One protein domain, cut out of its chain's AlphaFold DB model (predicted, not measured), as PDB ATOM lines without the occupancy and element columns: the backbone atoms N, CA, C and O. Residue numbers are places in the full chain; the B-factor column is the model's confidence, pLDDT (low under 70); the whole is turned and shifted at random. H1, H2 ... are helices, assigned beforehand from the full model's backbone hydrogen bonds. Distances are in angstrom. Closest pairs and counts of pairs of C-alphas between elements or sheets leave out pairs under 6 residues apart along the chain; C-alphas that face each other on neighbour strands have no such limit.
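This is residues 164 to 253 of the 458 residues of the protein "SET domain-containing protein" of Hevea brasiliensis (UniProt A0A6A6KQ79). What shape does the backbone make? One long helix, H1, runs along the long axis, the short helix H2 turns off its last end to make a corner, and H4 packs on residues 188 to 192 of H1 at a large angle. Tiny H3 sits beyond H2, and long loops before H1, between H2 and H3 and between H3 and H4 complete this elongated body. What is it made of? The printed part has 90 residues with four named helices, in the order H1, H2, H3, H4, and no named strand; its class is all helix, with 44 of the 90 residues in named elements, under half. How compact is it? It is only just compact, close to loose, with a radius of gyration of the C-alphas of 14.5 A and spans of 43 by 27 by 22 A.

Where does the first helix come? After residues 164 to 176, H1 holds residues 177 to 197 and is 30.5 A from first to last C-alpha, beginning at C-alpha 177 (-35.276, -5.593, 24.292). What follows it? H2, residues 199 to 206, is 10.3 A long, and H3, residues 222 to 225, is 5.8 A long. Where is the last helix? H4, residues 242 to 252, is 15.2 A long and ends at C-alpha 252 (-29.651, -25.543, 24.589).

What does H1 touch? With residues 194 to 196 alone it touches H2, only at the corner by their link: the closest C-alphas are those of Thr 195 and Gln 202, 4.3 A apart, and the two helices run opposite ways at a steep tilt of 51 degrees. With residues 188 to 192 alone it touches H4; the closest C-alphas are those of Ile 188 and Met 245, 7.0 A apart, and the lines are about perpendicular at 72 degrees, only just past steep. Where do the other pairs stand? H2 and H3 are close but not clearly touching, the closest C-alphas being those of Leu 204 and Leu 224, 6.5 A apart. H2 and H4 are near each other, with 6 pairs of C-alphas within 10 A, while H3 is apart from H1 and from H4. What do the N and O atoms show? In H1, H2 and H4 every O i to N i+4 pair is within hydrogen-bond range, and H3 is too short for such a pair.

How far does it reach? The two C-alphas farthest apart are those of Asp 174 and Ser 233, 43.9 A, yet the first and last printed C-alphas, Ala 164 and Ser 253, are 5.6 A apart. How are the helices linked? The link H1 to H2 is tight, those from H2 to H3 and from H3 to H4 are long, and the printed part has no cut. Where is confidence low? The mean pLDDT of the printed part is 71.8, and residues 164 to 181, 211 to 216, 227 to 239 and 253 are under 70.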
ATOM      1  N   ALA A 164     -33.675 -20.194  30.651       63.19
ATOM      2  CA  ALA A 164     -33.660 -19.359  29.454       63.19
ATOM      3  C   ALA A 164     -34.655 -19.863  28.398       63.19
ATOM      4  O   ALA A 164     -34.695 -21.063  28.097       63.19
ATOM      5  N   THR A 165     -35.400 -18.929  27.806       60.22
ATOM      6  CA  THR A 165     -36.168 -19.128  26.574       60.22
ATOM      7  C   THR A 165     -35.604 -18.204  25.496       60.22
ATOM      8  O   THR A 165     -35.549 -16.991  25.665       60.22
ATOM      9  N   GLU A 166     -35.133 -18.770  24.387       60.59
ATOM     10  CA  GLU A 166     -34.438 -18.054  23.312       60.59
ATOM     11  C   GLU A 166     -33.240 -17.240  23.840       60.59
ATOM     12  O   GLU A 166     -32.379 -17.782  24.531       60.59
ATOM     13  N   ARG A 167     -33.181 -15.939  23.521       59.06
ATOM     14  CA  ARG A 167     -32.226 -14.967  24.087       59.06
ATOM     15  C   ARG A 167     -32.827 -14.159  25.243       59.06
ATOM     16  O   ARG A 167     -32.338 -13.078  25.568       59.06
ATOM     17  N   GLY A 168     -33.906 -14.666  25.831       55.66
ATOM     18  CA  GLY A 168     -34.574 -14.111  26.995       55.66
ATOM     19  C   GLY A 168     -34.302 -14.944  28.244       55.66
ATOM     20  O   GLY A 168     -34.282 -16.176  28.227       55.66
ATOM     21  N   ILE A 169     -34.117 -14.258  29.368       59.50
ATOM     22  CA  ILE A 169     -34.347 -14.873  30.677       59.50
ATOM     23  C   ILE A 169     -35.843 -14.772  30.932       59.50
ATOM     24  O   ILE A 169     -36.412 -13.697  30.720       59.50
ATOM     25  N   LEU A 170     -36.459 -15.867  31.385       54.50
ATOM     26  CA  LEU A 170     -37.866 -15.898  31.777       54.50
ATOM     27  C   LEU A 170     -38.134 -14.771  32.790       54.50
ATOM     28  O   LEU A 170     -37.790 -14.870  33.967       54.50
ATOM     29  N   SER A 171     -38.700 -13.669  32.306       48.25
ATOM     30  CA  SER A 171     -39.046 -12.473  33.074       48.25
ATOM     31  C   SER A 171     -40.485 -12.086  32.741       48.25
ATOM     32  O   SER A 171     -40.984 -12.410  31.665       48.25
ATOM     33  N   SER A 172     -41.175 -11.447  33.687       46.00
ATOM     34  CA  SER A 172     -42.561 -10.991  33.519       46.00
ATOM     35  C   SER A 172     -42.724 -10.135  32.256       46.00
ATOM     36  O   SER A 172     -41.840  -9.331  31.965       46.00
ATOM     37  N   GLU A 173     -43.859 -10.296  31.571       47.28
ATOM     38  CA  GLU A 173     -44.182  -9.972  30.162       47.28
ATOM     39  C   GLU A 173     -43.910  -8.537  29.622       47.28
ATOM     40  O   GLU A 173     -44.273  -8.253  28.488       47.28
ATOM     41  N   ASP A 174     -43.216  -7.644  30.336       49.78
ATOM     42  CA  ASP A 174     -43.093  -6.212  29.995       49.78
ATOM     43  C   ASP A 174     -41.640  -5.673  29.929       49.78
ATOM     44  O   ASP A 174     -41.390  -4.490  30.189       49.78
ATOM     45  N   SER A 175     -40.633  -6.496  29.606       52.03
ATOM     46  CA  SER A 175     -39.239  -6.017  29.516       52.03
ATOM     47  C   SER A 175     -38.829  -5.570  28.098       52.03
ATOM     48  O   SER A 175     -38.962  -6.299  27.121       52.03
ATOM     49  N   ASN A 176     -38.296  -4.344  27.987       62.88
ATOM     50  CA  ASN A 176     -37.700  -3.768  26.768       62.88
ATOM     51  C   ASN A 176     -36.526  -4.639  26.250       62.88
ATOM     52  O   ASN A 176     -35.738  -5.122  27.063       62.88
ATOM     53  N   GLU A 177     -36.339  -4.779  24.929       63.53
ATOM     54  CA  GLU A 177     -35.276  -5.593  24.292       63.53
ATOM     55  C   GLU A 177     -33.870  -5.311  24.867       63.53
ATOM     56  O   GLU A 177     -33.086  -6.222  25.137       63.53
ATOM     57  N   ASN A 178     -33.558  -4.041  25.150       66.06
ATOM     58  CA  ASN A 178     -32.279  -3.655  25.761       66.06
ATOM     59  C   ASN A 178     -32.123  -4.154  27.209       66.06
ATOM     60  O   ASN A 178     -31.009  -4.444  27.649       66.06
ATOM     61  N   ALA A 179     -33.222  -4.249  27.960       69.69
ATOM     62  CA  ALA A 179     -33.218  -4.803  29.311       69.69
ATOM     63  C   ALA A 179     -33.012  -6.323  29.276       69.69
ATOM     64  O   ALA A 179     -32.258  -6.846  30.093       69.69
ATOM     65  N   GLN A 180     -33.594  -7.015  28.294       66.75
ATOM     66  CA  GLN A 180     -33.393  -8.453  28.091       66.75
ATOM     67  C   GLN A 180     -31.935  -8.787  27.769       66.75
ATOM     68  O   GLN A 180     -31.360  -9.673  28.397       66.75
ATOM     69  N   LEU A 181     -31.294  -8.014  26.886       68.94
ATOM     70  CA  LEU A 181     -29.870  -8.179  26.571       68.94
ATOM     71  C   LEU A 181     -28.958  -7.943  27.788       68.94
ATOM     72  O   LEU A 181     -27.973  -8.659  27.971       68.94
ATOM     73  N   MET A 182     -29.275  -6.958  28.637       73.62
ATOM     74  CA  MET A 182     -28.529  -6.723  29.882       73.62
ATOM     75  C   MET A 182     -28.726  -7.851  30.898       73.62
ATOM     76  O   MET A 182     -27.752  -8.296  31.501       73.62
ATOM     77  N   MET A 183     -29.957  -8.346  31.061       74.00
ATOM     78  CA  MET A 183     -30.240  -9.514  31.901       74.00
ATOM     79  C   MET A 183     -29.463 -10.740  31.413       74.00
ATOM     80  O   MET A 183     -28.797 -11.395  32.210       74.00
ATOM     81  N   TRP A 184     -29.472 -10.987  30.104       74.94
ATOM     82  CA  TRP A 184     -28.752 -12.083  29.464       74.94
ATOM     83  C   TRP A 184     -27.244 -12.038  29.723       74.94
ATOM     84  O   TRP A 184     -26.645 -13.037  30.121       74.94
ATOM     85  N   LYS A 185     -26.628 -10.861  29.560       79.38
ATOM     86  CA  LYS A 185     -25.207 -10.665  29.859       79.38
ATOM     87  C   LYS A 185     -24.899 -10.944  31.333       79.38
ATOM     88  O   LYS A 185     -23.986 -11.712  31.619       79.38
ATOM     89  N   ASN A 186     -25.677 -10.365  32.250       83.12
ATOM     90  CA  ASN A 186     -25.473 -10.555  33.688       83.12
ATOM     91  C   ASN A 186     -25.602 -12.030  34.090       83.12
ATOM     92  O   ASN A 186     -24.846 -12.513  34.926       83.12
ATOM     93  N   PHE A 187     -26.537 -12.756  33.477       82.25
ATOM     94  CA  PHE A 187     -26.692 -14.187  33.701       82.25
ATOM     95  C   PHE A 187     -25.483 -14.987  33.222       82.25
ATOM     96  O   PHE A 187     -24.985 -15.826  33.968       82.25
ATOM     97  N   ILE A 188     -24.972 -14.706  32.021       82.50
ATOM     98  CA  ILE A 188     -23.748 -15.347  31.523       82.50
ATOM     99  C   ILE A 188     -22.580 -15.081  32.469       82.50
ATOM    100  O   ILE A 188     -21.869 -16.020  32.822       82.50
ATOM    101  N   ASP A 189     -22.408 -13.832  32.906       84.50
ATOM    102  CA  ASP A 189     -21.344 -13.451  33.833       84.50
ATOM    103  C   ASP A 189     -21.445 -14.250  35.150       84.50
ATOM    104  O   ASP A 189     -20.445 -14.801  35.616       84.50
ATOM    105  N   GLU A 190     -22.652 -14.408  35.706       86.88
ATOM    106  CA  GLU A 190     -22.882 -15.162  36.946       86.88
ATOM    107  C   GLU A 190     -22.670 -16.676  36.776       86.88
ATOM    108  O   GLU A 190     -22.087 -17.327  37.648       86.88
ATOM    109  N   VAL A 191     -23.094 -17.260  35.649       84.00
ATOM    110  CA  VAL A 191     -22.853 -18.683  35.356       84.00
ATOM    111  C   VAL A 191     -21.358 -18.936  35.177       84.00
ATOM    112  O   VAL A 191     -20.823 -19.872  35.771       84.00
ATOM    113  N   VAL A 192     -20.657 -18.092  34.413       84.44
ATOM    114  CA  VAL A 192     -19.199 -18.189  34.235       84.44
ATOM    115  C   VAL A 192     -18.499 -18.080  35.589       84.44
ATOM    116  O   VAL A 192     -17.654 -18.916  35.912       84.44
ATOM    117  N   GLU A 193     -18.882 -17.130  36.435       86.31
ATOM    118  CA  GLU A 193     -18.315 -17.000  37.777       86.31
ATOM    119  C   GLU A 193     -18.627 -18.216  38.671       86.31
ATOM    120  O   GLU A 193     -17.761 -18.702  39.404       86.31
ATOM    121  N   SER A 194     -19.827 -18.785  38.558       85.69
ATOM    122  CA  SER A 194     -20.217 -20.009  39.267       85.69
ATOM    123  C   SER A 194     -19.403 -21.227  38.822       85.69
ATOM    124  O   SER A 194     -19.014 -22.041  39.663       85.69
ATOM    125  N   THR A 195     -19.074 -21.344  37.530       84.19
ATOM    126  CA  THR A 195     -18.209 -22.428  37.025       84.19
ATOM    127  C   THR A 195     -16.791 -22.341  37.591       84.19
ATOM    128  O   THR A 195     -16.182 -23.371  37.868       84.19
ATOM    129  N   LYS A 196     -16.276 -21.135  37.864       84.62
ATOM    130  CA  LYS A 196     -14.967 -20.962  38.519       84.62
ATOM    131  C   LYS A 196     -14.988 -21.401  39.984       84.62
ATOM    132  O   LYS A 196     -13.977 -21.879  40.496       84.62
ATOM    133  N   LYS A 197     -16.129 -21.235  40.661       87.50
ATOM    134  CA  LYS A 197     -16.307 -21.570  42.084       87.50
ATOM    135  C   LYS A 197     -16.676 -23.036  42.314       87.50
ATOM    136  O   LYS A 197     -16.345 -23.581  43.363       87.50
ATOM    137  N   CYS A 198     -17.353 -23.680  41.361       84.12
ATOM    138  CA  CYS A 198     -17.898 -25.026  41.515       84.12
ATOM    139  C   CYS A 198     -17.497 -25.945  40.355       84.12
ATOM    140  O   CYS A 198     -18.036 -25.856  39.249       84.12
ATOM    141  N   ARG A 199     -16.608 -26.909  40.639       80.25
ATOM    142  CA  ARG A 199     -16.121 -27.893  39.651       80.25
ATOM    143  C   ARG A 199     -17.235 -28.731  39.044       80.25
ATOM    144  O   ARG A 199     -17.191 -29.043  37.860       80.25
ATOM    145  N   ARG A 200     -18.243 -29.081  39.844       81.44
ATOM    146  CA  ARG A 200     -19.402 -29.832  39.361       81.44
ATOM    147  C   ARG A 200     -20.164 -29.041  38.297       81.44
ATOM    148  O   ARG A 200     -20.474 -29.594  37.248       81.44
ATOM    149  N   ILE A 201     -20.425 -27.756  38.548       82.94
ATOM    150  CA  ILE A 201     -21.089 -26.871  37.579       82.94
ATOM    151  C   ILE A 201     -20.205 -26.702  36.341       82.94
ATOM    152  O   ILE A 201     -20.703 -26.827  35.227       82.94
ATOM    153  N   GLN A 202     -18.896 -26.497  36.516       84.19
ATOM    154  CA  GLN A 202     -17.949 -26.410  35.402       84.19
ATOM    155  C   GLN A 202     -18.000 -27.646  34.500       84.19
ATOM    156  O   GLN A 202     -18.089 -27.519  33.281       84.19
ATOM    157  N   HIS A 203     -17.956 -28.836  35.099       83.38
ATOM    158  CA  HIS A 203     -17.978 -30.091  34.364       83.38
ATOM    159  C   HIS A 203     -19.328 -30.330  33.679       83.38
ATOM    160  O   HIS A 203     -19.363 -30.716  32.516       83.38
ATOM    161  N   LEU A 204     -20.441 -30.029  34.357       84.75
ATOM    162  CA  LEU A 204     -21.773 -30.105  33.762       84.75
ATOM    163  C   LEU A 204     -21.870 -29.205  32.523       84.75
ATOM    164  O   LEU A 204     -22.227 -29.680  31.447       84.75
ATOM    165  N   VAL A 205     -21.494 -27.930  32.653       85.06
ATOM    166  CA  VAL A 205     -21.539 -26.960  31.550       85.06
ATOM    167  C   VAL A 205     -20.607 -27.369  30.411       85.06
ATOM    168  O   VAL A 205     -20.984 -27.240  29.249       85.06
ATOM    169  N   SER A 206     -19.417 -27.906  30.698       83.25
ATOM    170  CA  SER A 206     -18.488 -28.334  29.645       83.25
ATOM    171  C   SER A 206     -18.992 -29.536  28.841       83.25
ATOM    172  O   SER A 206     -18.565 -29.715  27.701       83.25
ATOM    173  N   THR A 207     -19.937 -30.314  29.385       84.88
ATOM    174  CA  THR A 207     -20.618 -31.393  28.651       84.88
ATOM    175  C   THR A 207     -21.756 -30.901  27.750       84.88
ATOM    176  O   THR A 207     -22.268 -31.678  26.938       84.88
ATOM    177  N   LEU A 208     -22.186 -29.642  27.870       84.19
ATOM    178  CA  LEU A 208     -23.252 -29.095  27.032       84.19
ATOM    179  C   LEU A 208     -22.743 -28.822  25.616       84.19
ATOM    180  O   LEU A 208     -21.585 -28.463  25.399       84.19
ATOM    181  N   SER A 209     -23.630 -29.018  24.645       79.62
ATOM    182  CA  SER A 209     -23.290 -28.811  23.242       79.62
ATOM    183  C   SER A 209     -23.168 -27.325  22.921       79.62
ATOM    184  O   SER A 209     -24.002 -26.531  23.344       79.62
ATOM    185  N   THR A 210     -22.174 -26.963  22.117       77.50
ATOM    186  CA  THR A 210     -22.053 -25.644  21.475       77.50
ATOM    187  C   THR A 210     -22.614 -25.635  20.047       77.50
ATOM    188  O   THR A 210     -22.497 -24.631  19.350       77.50
ATOM    189  N   GLY A 211     -23.163 -26.759  19.568       69.44
ATOM    190  CA  GLY A 211     -23.561 -26.988  18.171       69.44
ATOM    191  C   GLY A 211     -22.386 -27.297  17.234       69.44
ATOM    192  O   GLY A 211     -22.573 -27.600  16.052       69.44
ATOM    193  N   GLU A 212     -21.160 -27.255  17.757       67.12
ATOM    194  CA  GLU A 212     -19.932 -27.613  17.063       67.12
ATOM    195  C   GLU A 212     -19.366 -28.910  17.644       67.12
ATOM    196  O   GLU A 212     -19.632 -29.280  18.779       67.12
ATOM    197  N   GLU A 213     -18.579 -29.635  16.852       64.62
ATOM    198  CA  GLU A 213     -17.829 -30.807  17.324       64.62
ATOM    199  C   GLU A 213     -18.636 -31.991  17.940       64.62
ATOM    200  O   GLU A 213     -18.019 -33.009  18.208       64.62
ATOM    201  N   GLU A 214     -19.979 -31.976  17.924       64.06
ATOM    202  CA  GLU A 214     -20.939 -33.015  18.394       64.06
ATOM    203  C   GLU A 214     -20.529 -34.495  18.262       64.06
ATOM    204  O   GLU A 214     -20.631 -35.252  19.213       64.06
ATOM    205  N   GLU A 215     -20.029 -34.949  17.111       58.97
ATOM    206  CA  GLU A 215     -19.601 -36.357  16.933       58.97
ATOM    207  C   GLU A 215     -18.394 -36.753  17.805       58.97
ATOM    208  O   GLU A 215     -18.123 -37.934  17.998       58.97
ATOM    209  N   LYS A 216     -17.625 -35.764  18.273       65.50
ATOM    210  CA  LYS A 216     -16.509 -35.940  19.211       65.50
ATOM    211  C   LYS A 216     -16.957 -35.752  20.662       65.50
ATOM    212  O   LYS A 216     -16.208 -36.112  21.567       65.50
ATOM    213  N   LEU A 217     -18.136 -35.165  20.888       70.81
ATOM    214  CA  LEU A 217     -18.717 -35.028  22.217       70.81
ATOM    215  C   LEU A 217     -19.190 -36.409  22.662       70.81
ATOM    216  O   LEU A 217     -20.163 -36.957  22.152       70.81
ATOM    217  N   GLY A 218     -18.467 -36.981  23.621       81.19
ATOM    218  CA  GLY A 218     -18.869 -38.227  24.249       81.19
ATOM    219  C   GLY A 218     -20.243 -38.106  24.908       81.19
ATOM    220  O   GLY A 218     -20.677 -37.028  25.330       81.19
ATOM    221  N   VAL A 219     -20.924 -39.241  25.023       85.75
ATOM    222  CA  VAL A 219     -22.148 -39.338  25.816       85.75
ATOM    223  C   VAL A 219     -21.786 -39.096  27.288       85.75
ATOM    224  O   VAL A 219     -20.953 -39.828  27.825       85.75
ATOM    225  N   PRO A 220     -22.360 -38.070  27.942       86.00
ATOM    226  CA  PRO A 220     -22.082 -37.786  29.339       86.00
ATOM    227  C   PRO A 220     -22.678 -38.878  30.228       86.00
ATOM    228  O   PRO A 220     -23.766 -39.393  29.967       86.00
ATOM    229  N   GLU A 221     -21.979 -39.195  31.313       85.44
ATOM    230  CA  GLU A 221     -22.493 -40.063  32.369       85.44
ATOM    231  C   GLU A 221     -23.797 -39.486  32.943       85.44
ATOM    232  O   GLU A 221     -23.845 -38.334  33.377       85.44
ATOM    233  N   MET A 222     -24.856 -40.297  33.012       85.88
ATOM    234  CA  MET A 222     -26.156 -39.854  33.541       85.88
ATOM    235  C   MET A 222     -26.091 -39.390  35.003       85.88
ATOM    236  O   MET A 222     -26.947 -38.623  35.447       85.88
ATOM    237  N   SER A 223     -25.084 -39.839  35.754       84.25
ATOM    238  CA  SER A 223     -24.828 -39.421  37.133       84.25
ATOM    239  C   SER A 223     -24.579 -37.911  37.248       84.25
ATOM    240  O   SER A 223     -25.002 -37.307  38.232       84.25
ATOM    241  N   LEU A 224     -24.018 -37.264  36.219       82.69
ATOM    242  CA  LEU A 224     -23.771 -35.815  36.182       82.69
ATOM    243  C   LEU A 224     -25.024 -34.978  36.433       82.69
ATOM    244  O   LEU A 224     -24.975 -33.943  37.103       82.69
ATOM    245  N   PHE A 225     -26.150 -35.460  35.922       81.56
ATOM    246  CA  PHE A 225     -27.438 -34.791  36.014       81.56
ATOM    247  C   PHE A 225     -28.218 -35.186  37.281       81.56
ATOM    248  O   PHE A 225     -29.299 -34.662  37.531       81.56
ATOM    249  N   ARG A 226     -27.675 -36.087  38.114       79.25
ATOM    250  CA  ARG A 226     -28.262 -36.506  39.397       79.25
ATOM    251  C   ARG A 226     -27.503 -35.864  40.554       79.25
ATOM    252  O   ARG A 226     -26.275 -35.933  40.604       79.25
ATOM    253  N   GLN A 227     -28.210 -35.267  41.514       69.38
ATOM    254  CA  GLN A 227     -27.592 -34.542  42.641       69.38
ATOM    255  C   GLN A 227     -26.643 -35.406  43.493       69.38
ATOM    256  O   GLN A 227     -25.762 -34.876  44.157       69.38
ATOM    257  N   GLU A 228     -26.784 -36.730  43.434       64.56
ATOM    258  CA  GLU A 228     -26.033 -37.703  44.235       64.56
ATOM    259  C   GLU A 228     -24.631 -38.029  43.708       64.56
ATOM    260  O   GLU A 228     -23.896 -38.743  44.383       64.56
ATOM    261  N   ALA A 229     -24.250 -37.553  42.515       60.44
ATOM    262  CA  ALA A 229     -22.920 -37.852  41.989       60.44
ATOM    263  C   ALA A 229     -21.815 -37.247  42.868       60.44
ATOM    264  O   ALA A 229     -21.811 -36.039  43.132       60.44
ATOM    265  N   GLU A 230     -20.880 -38.106  43.285       56.78
ATOM    266  CA  GLU A 230     -19.637 -37.724  43.954       56.78
ATOM    267  C   GLU A 230     -18.880 -36.685  43.114       56.78
ATOM    268  O   GLU A 230     -18.981 -36.672  41.884       56.78
ATOM    269  N   GLU A 231     -18.136 -35.786  43.765       55.62
ATOM    270  CA  GLU A 231     -17.331 -34.787  43.059       55.62
ATOM    271  C   GLU A 231     -16.341 -35.479  42.117       55.62
ATOM    272  O   GLU A 231     -15.338 -36.061  42.533       55.62
ATOM    273  N   ILE A 232     -16.629 -35.407  40.820       57.16
ATOM    274  CA  ILE A 232     -15.796 -36.016  39.792       57.16
ATOM    275  C   ILE A 232     -14.444 -35.295  39.779       57.16
ATOM    276  O   ILE A 232     -14.353 -34.074  39.638       57.16
ATOM    277  N   SER A 233     -13.373 -36.072  39.935       52.06
ATOM    278  CA  SER A 233     -11.992 -35.585  40.044       52.06
ATOM    279  C   SER A 233     -11.360 -35.189  38.703       52.06
ATOM    280  O   SER A 233     -10.230 -34.690  38.674       52.06
ATOM    281  N   SER A 234     -12.053 -35.397  37.578       51.94
ATOM    282  CA  SER A 234     -11.491 -35.172  36.248       51.94
ATOM    283  C   SER A 234     -11.456 -33.684  35.902       51.94
ATOM    284  O   SER A 234     -12.480 -33.059  35.625       51.94
ATOM    285  N   LYS A 235     -10.248 -33.116  35.876       47.16
ATOM    286  CA  LYS A 235      -9.989 -31.787  35.316       47.16
ATOM    287  C   LYS A 235     -10.313 -31.779  33.819       47.16
ATOM    288  O   LYS A 235      -9.552 -32.341  33.035       47.16
ATOM    289  N   SER A 236     -11.357 -31.066  33.405       52.38
ATOM    290  CA  SER A 236     -11.354 -30.448  32.077       52.38
ATOM    291  C   SER A 236     -10.600 -29.121  32.192       52.38
ATOM    292  O   SER A 236     -11.067 -28.208  32.866       52.38
ATOM    293  N   ASN A 237      -9.423 -29.021  31.569       51.22
ATOM    294  CA  ASN A 237      -8.596 -27.802  31.542       51.22
ATOM    295  C   ASN A 237      -9.133 -26.721  30.578       51.22
ATOM    296  O   ASN A 237      -8.437 -25.744  30.316       51.22
ATOM    297  N   GLU A 238     -10.331 -26.892  30.021       60.69
ATOM    298  CA  GLU A 238     -10.935 -25.880  29.160       60.69
ATOM    299  C   GLU A 238     -11.568 -24.785  30.014       60.69
ATOM    300  O   GLU A 238     -12.545 -25.004  30.734       60.69
ATOM    301  N   GLU A 239     -10.985 -23.595  29.932       62.84
ATOM    302  CA  GLU A 239     -11.587 -22.383  30.459       62.84
ATOM    303  C   GLU A 239     -12.849 -22.071  29.640       62.84
ATOM    304  O   GLU A 239     -12.813 -21.985  28.412       62.84
ATOM    305  N   LEU A 240     -13.993 -21.978  30.318       70.88
ATOM    306  CA  LEU A 240     -15.254 -21.562  29.708       70.88
ATOM    307  C   LEU A 240     -15.215 -20.043  29.529       70.88
ATOM    308  O   LEU A 240     -15.325 -19.301  30.505       70.88
ATOM    309  N   ASP A 241     -15.049 -19.586  28.288       74.56
ATOM    310  CA  ASP A 241     -15.157 -18.172  27.940       74.56
ATOM    311  C   ASP A 241     -16.606 -17.777  27.590       74.56
ATOM    312  O   ASP A 241     -17.494 -18.617  27.400       74.56
ATOM    313  N   MET A 242     -16.866 -16.467  27.523       76.25
ATOM    314  CA  MET A 242     -18.201 -15.945  27.200       76.25
ATOM    315  C   MET A 242     -18.695 -16.410  25.826       76.25
ATOM    316  O   MET A 242     -19.898 -16.561  25.631       76.25
ATOM    317  N   VAL A 243     -17.781 -16.631  24.875       80.25
ATOM    318  CA  VAL A 243     -18.119 -17.035  23.505       80.25
ATOM    319  C   VAL A 243     -18.683 -18.450  23.514       80.25
ATOM    320  O   VAL A 243     -19.773 -18.679  22.992       80.25
ATOM    321  N   ARG A 244     -17.998 -19.385  24.176       83.62
ATOM    322  CA  ARG A 244     -18.463 -20.762  24.332       83.62
ATOM    323  C   ARG A 244     -19.778 -20.824  25.100       83.62
ATOM    324  O   ARG A 244     -20.671 -21.561  24.690       83.62
ATOM    325  N   MET A 245     -19.913 -20.053  26.182       81.62
ATOM    326  CA  MET A 245     -21.161 -20.006  26.951       81.62
ATOM    327  C   MET A 245     -22.332 -19.513  26.094       81.62
ATOM    328  O   MET A 245     -23.414 -20.092  26.143       81.62
ATOM    329  N   MET A 246     -22.110 -18.491  25.262       77.06
ATOM    330  CA  MET A 246     -23.129 -17.999  24.338       77.06
ATOM    331  C   MET A 246     -23.562 -19.082  23.347       77.06
ATOM    332  O   MET A 246     -24.757 -19.304  23.175       77.06
ATOM    333  N   SER A 247     -22.607 -19.806  22.756       78.94
ATOM    334  CA  SER A 247     -22.908 -20.918  21.845       78.94
ATOM    335  C   SER A 247     -23.682 -22.043  22.535       78.94
ATOM    336  O   SER A 247     -24.589 -22.616  21.939       78.94
ATOM    337  N   ILE A 248     -23.363 -22.348  23.799       80.75
ATOM    338  CA  ILE A 248     -24.129 -23.315  24.597       80.75
ATOM    339  C   ILE A 248     -25.576 -22.841  24.753       80.75
ATOM    340  O   ILE A 248     -26.505 -23.604  24.494       80.75
ATOM    341  N   LEU A 249     -25.796 -21.591  25.150       74.94
ATOM    342  CA  LEU A 249     -27.147 -21.082  25.378       74.94
ATOM    343  C   LEU A 249     -27.968 -20.989  24.085       74.94
ATOM    344  O   LEU A 249     -29.138 -21.368  24.087       74.94
ATOM    345  N   ASP A 250     -27.360 -20.565  22.974       71.06
ATOM    346  CA  ASP A 250     -28.026 -20.504  21.666       71.06
ATOM    347  C   ASP A 250     -28.518 -21.899  21.205       71.06
ATOM    348  O   ASP A 250     -29.521 -21.997  20.497       71.06
ATOM    349  N   VAL A 251     -27.851 -22.987  21.616       71.25
ATOM    350  CA  VAL A 251     -28.205 -24.368  21.224       71.25
ATOM    351  C   VAL A 251     -29.137 -25.061  22.221       71.25
ATOM    352  O   VAL A 251     -30.008 -25.830  21.811       71.25
ATOM    353  N   ASN A 252     -28.971 -24.801  23.520       74.06
ATOM    354  CA  ASN A 252     -29.651 -25.543  24.589       74.06
ATOM    355  C   ASN A 252     -30.847 -24.785  25.204       74.06
ATOM    356  O   ASN A 252     -31.522 -25.333  26.076       74.06
ATOM    357  N   SER A 253     -31.132 -23.549  24.773       67.81
ATOM    358  CA  SER A 253     -32.318 -22.791  25.202       67.81
ATOM    359  C   SER A 253     -33.620 -23.335  24.593       67.81
ATOM    360  O   SER A 253     -33.656 -23.886  23.486       67.81
TER     361      SER A 253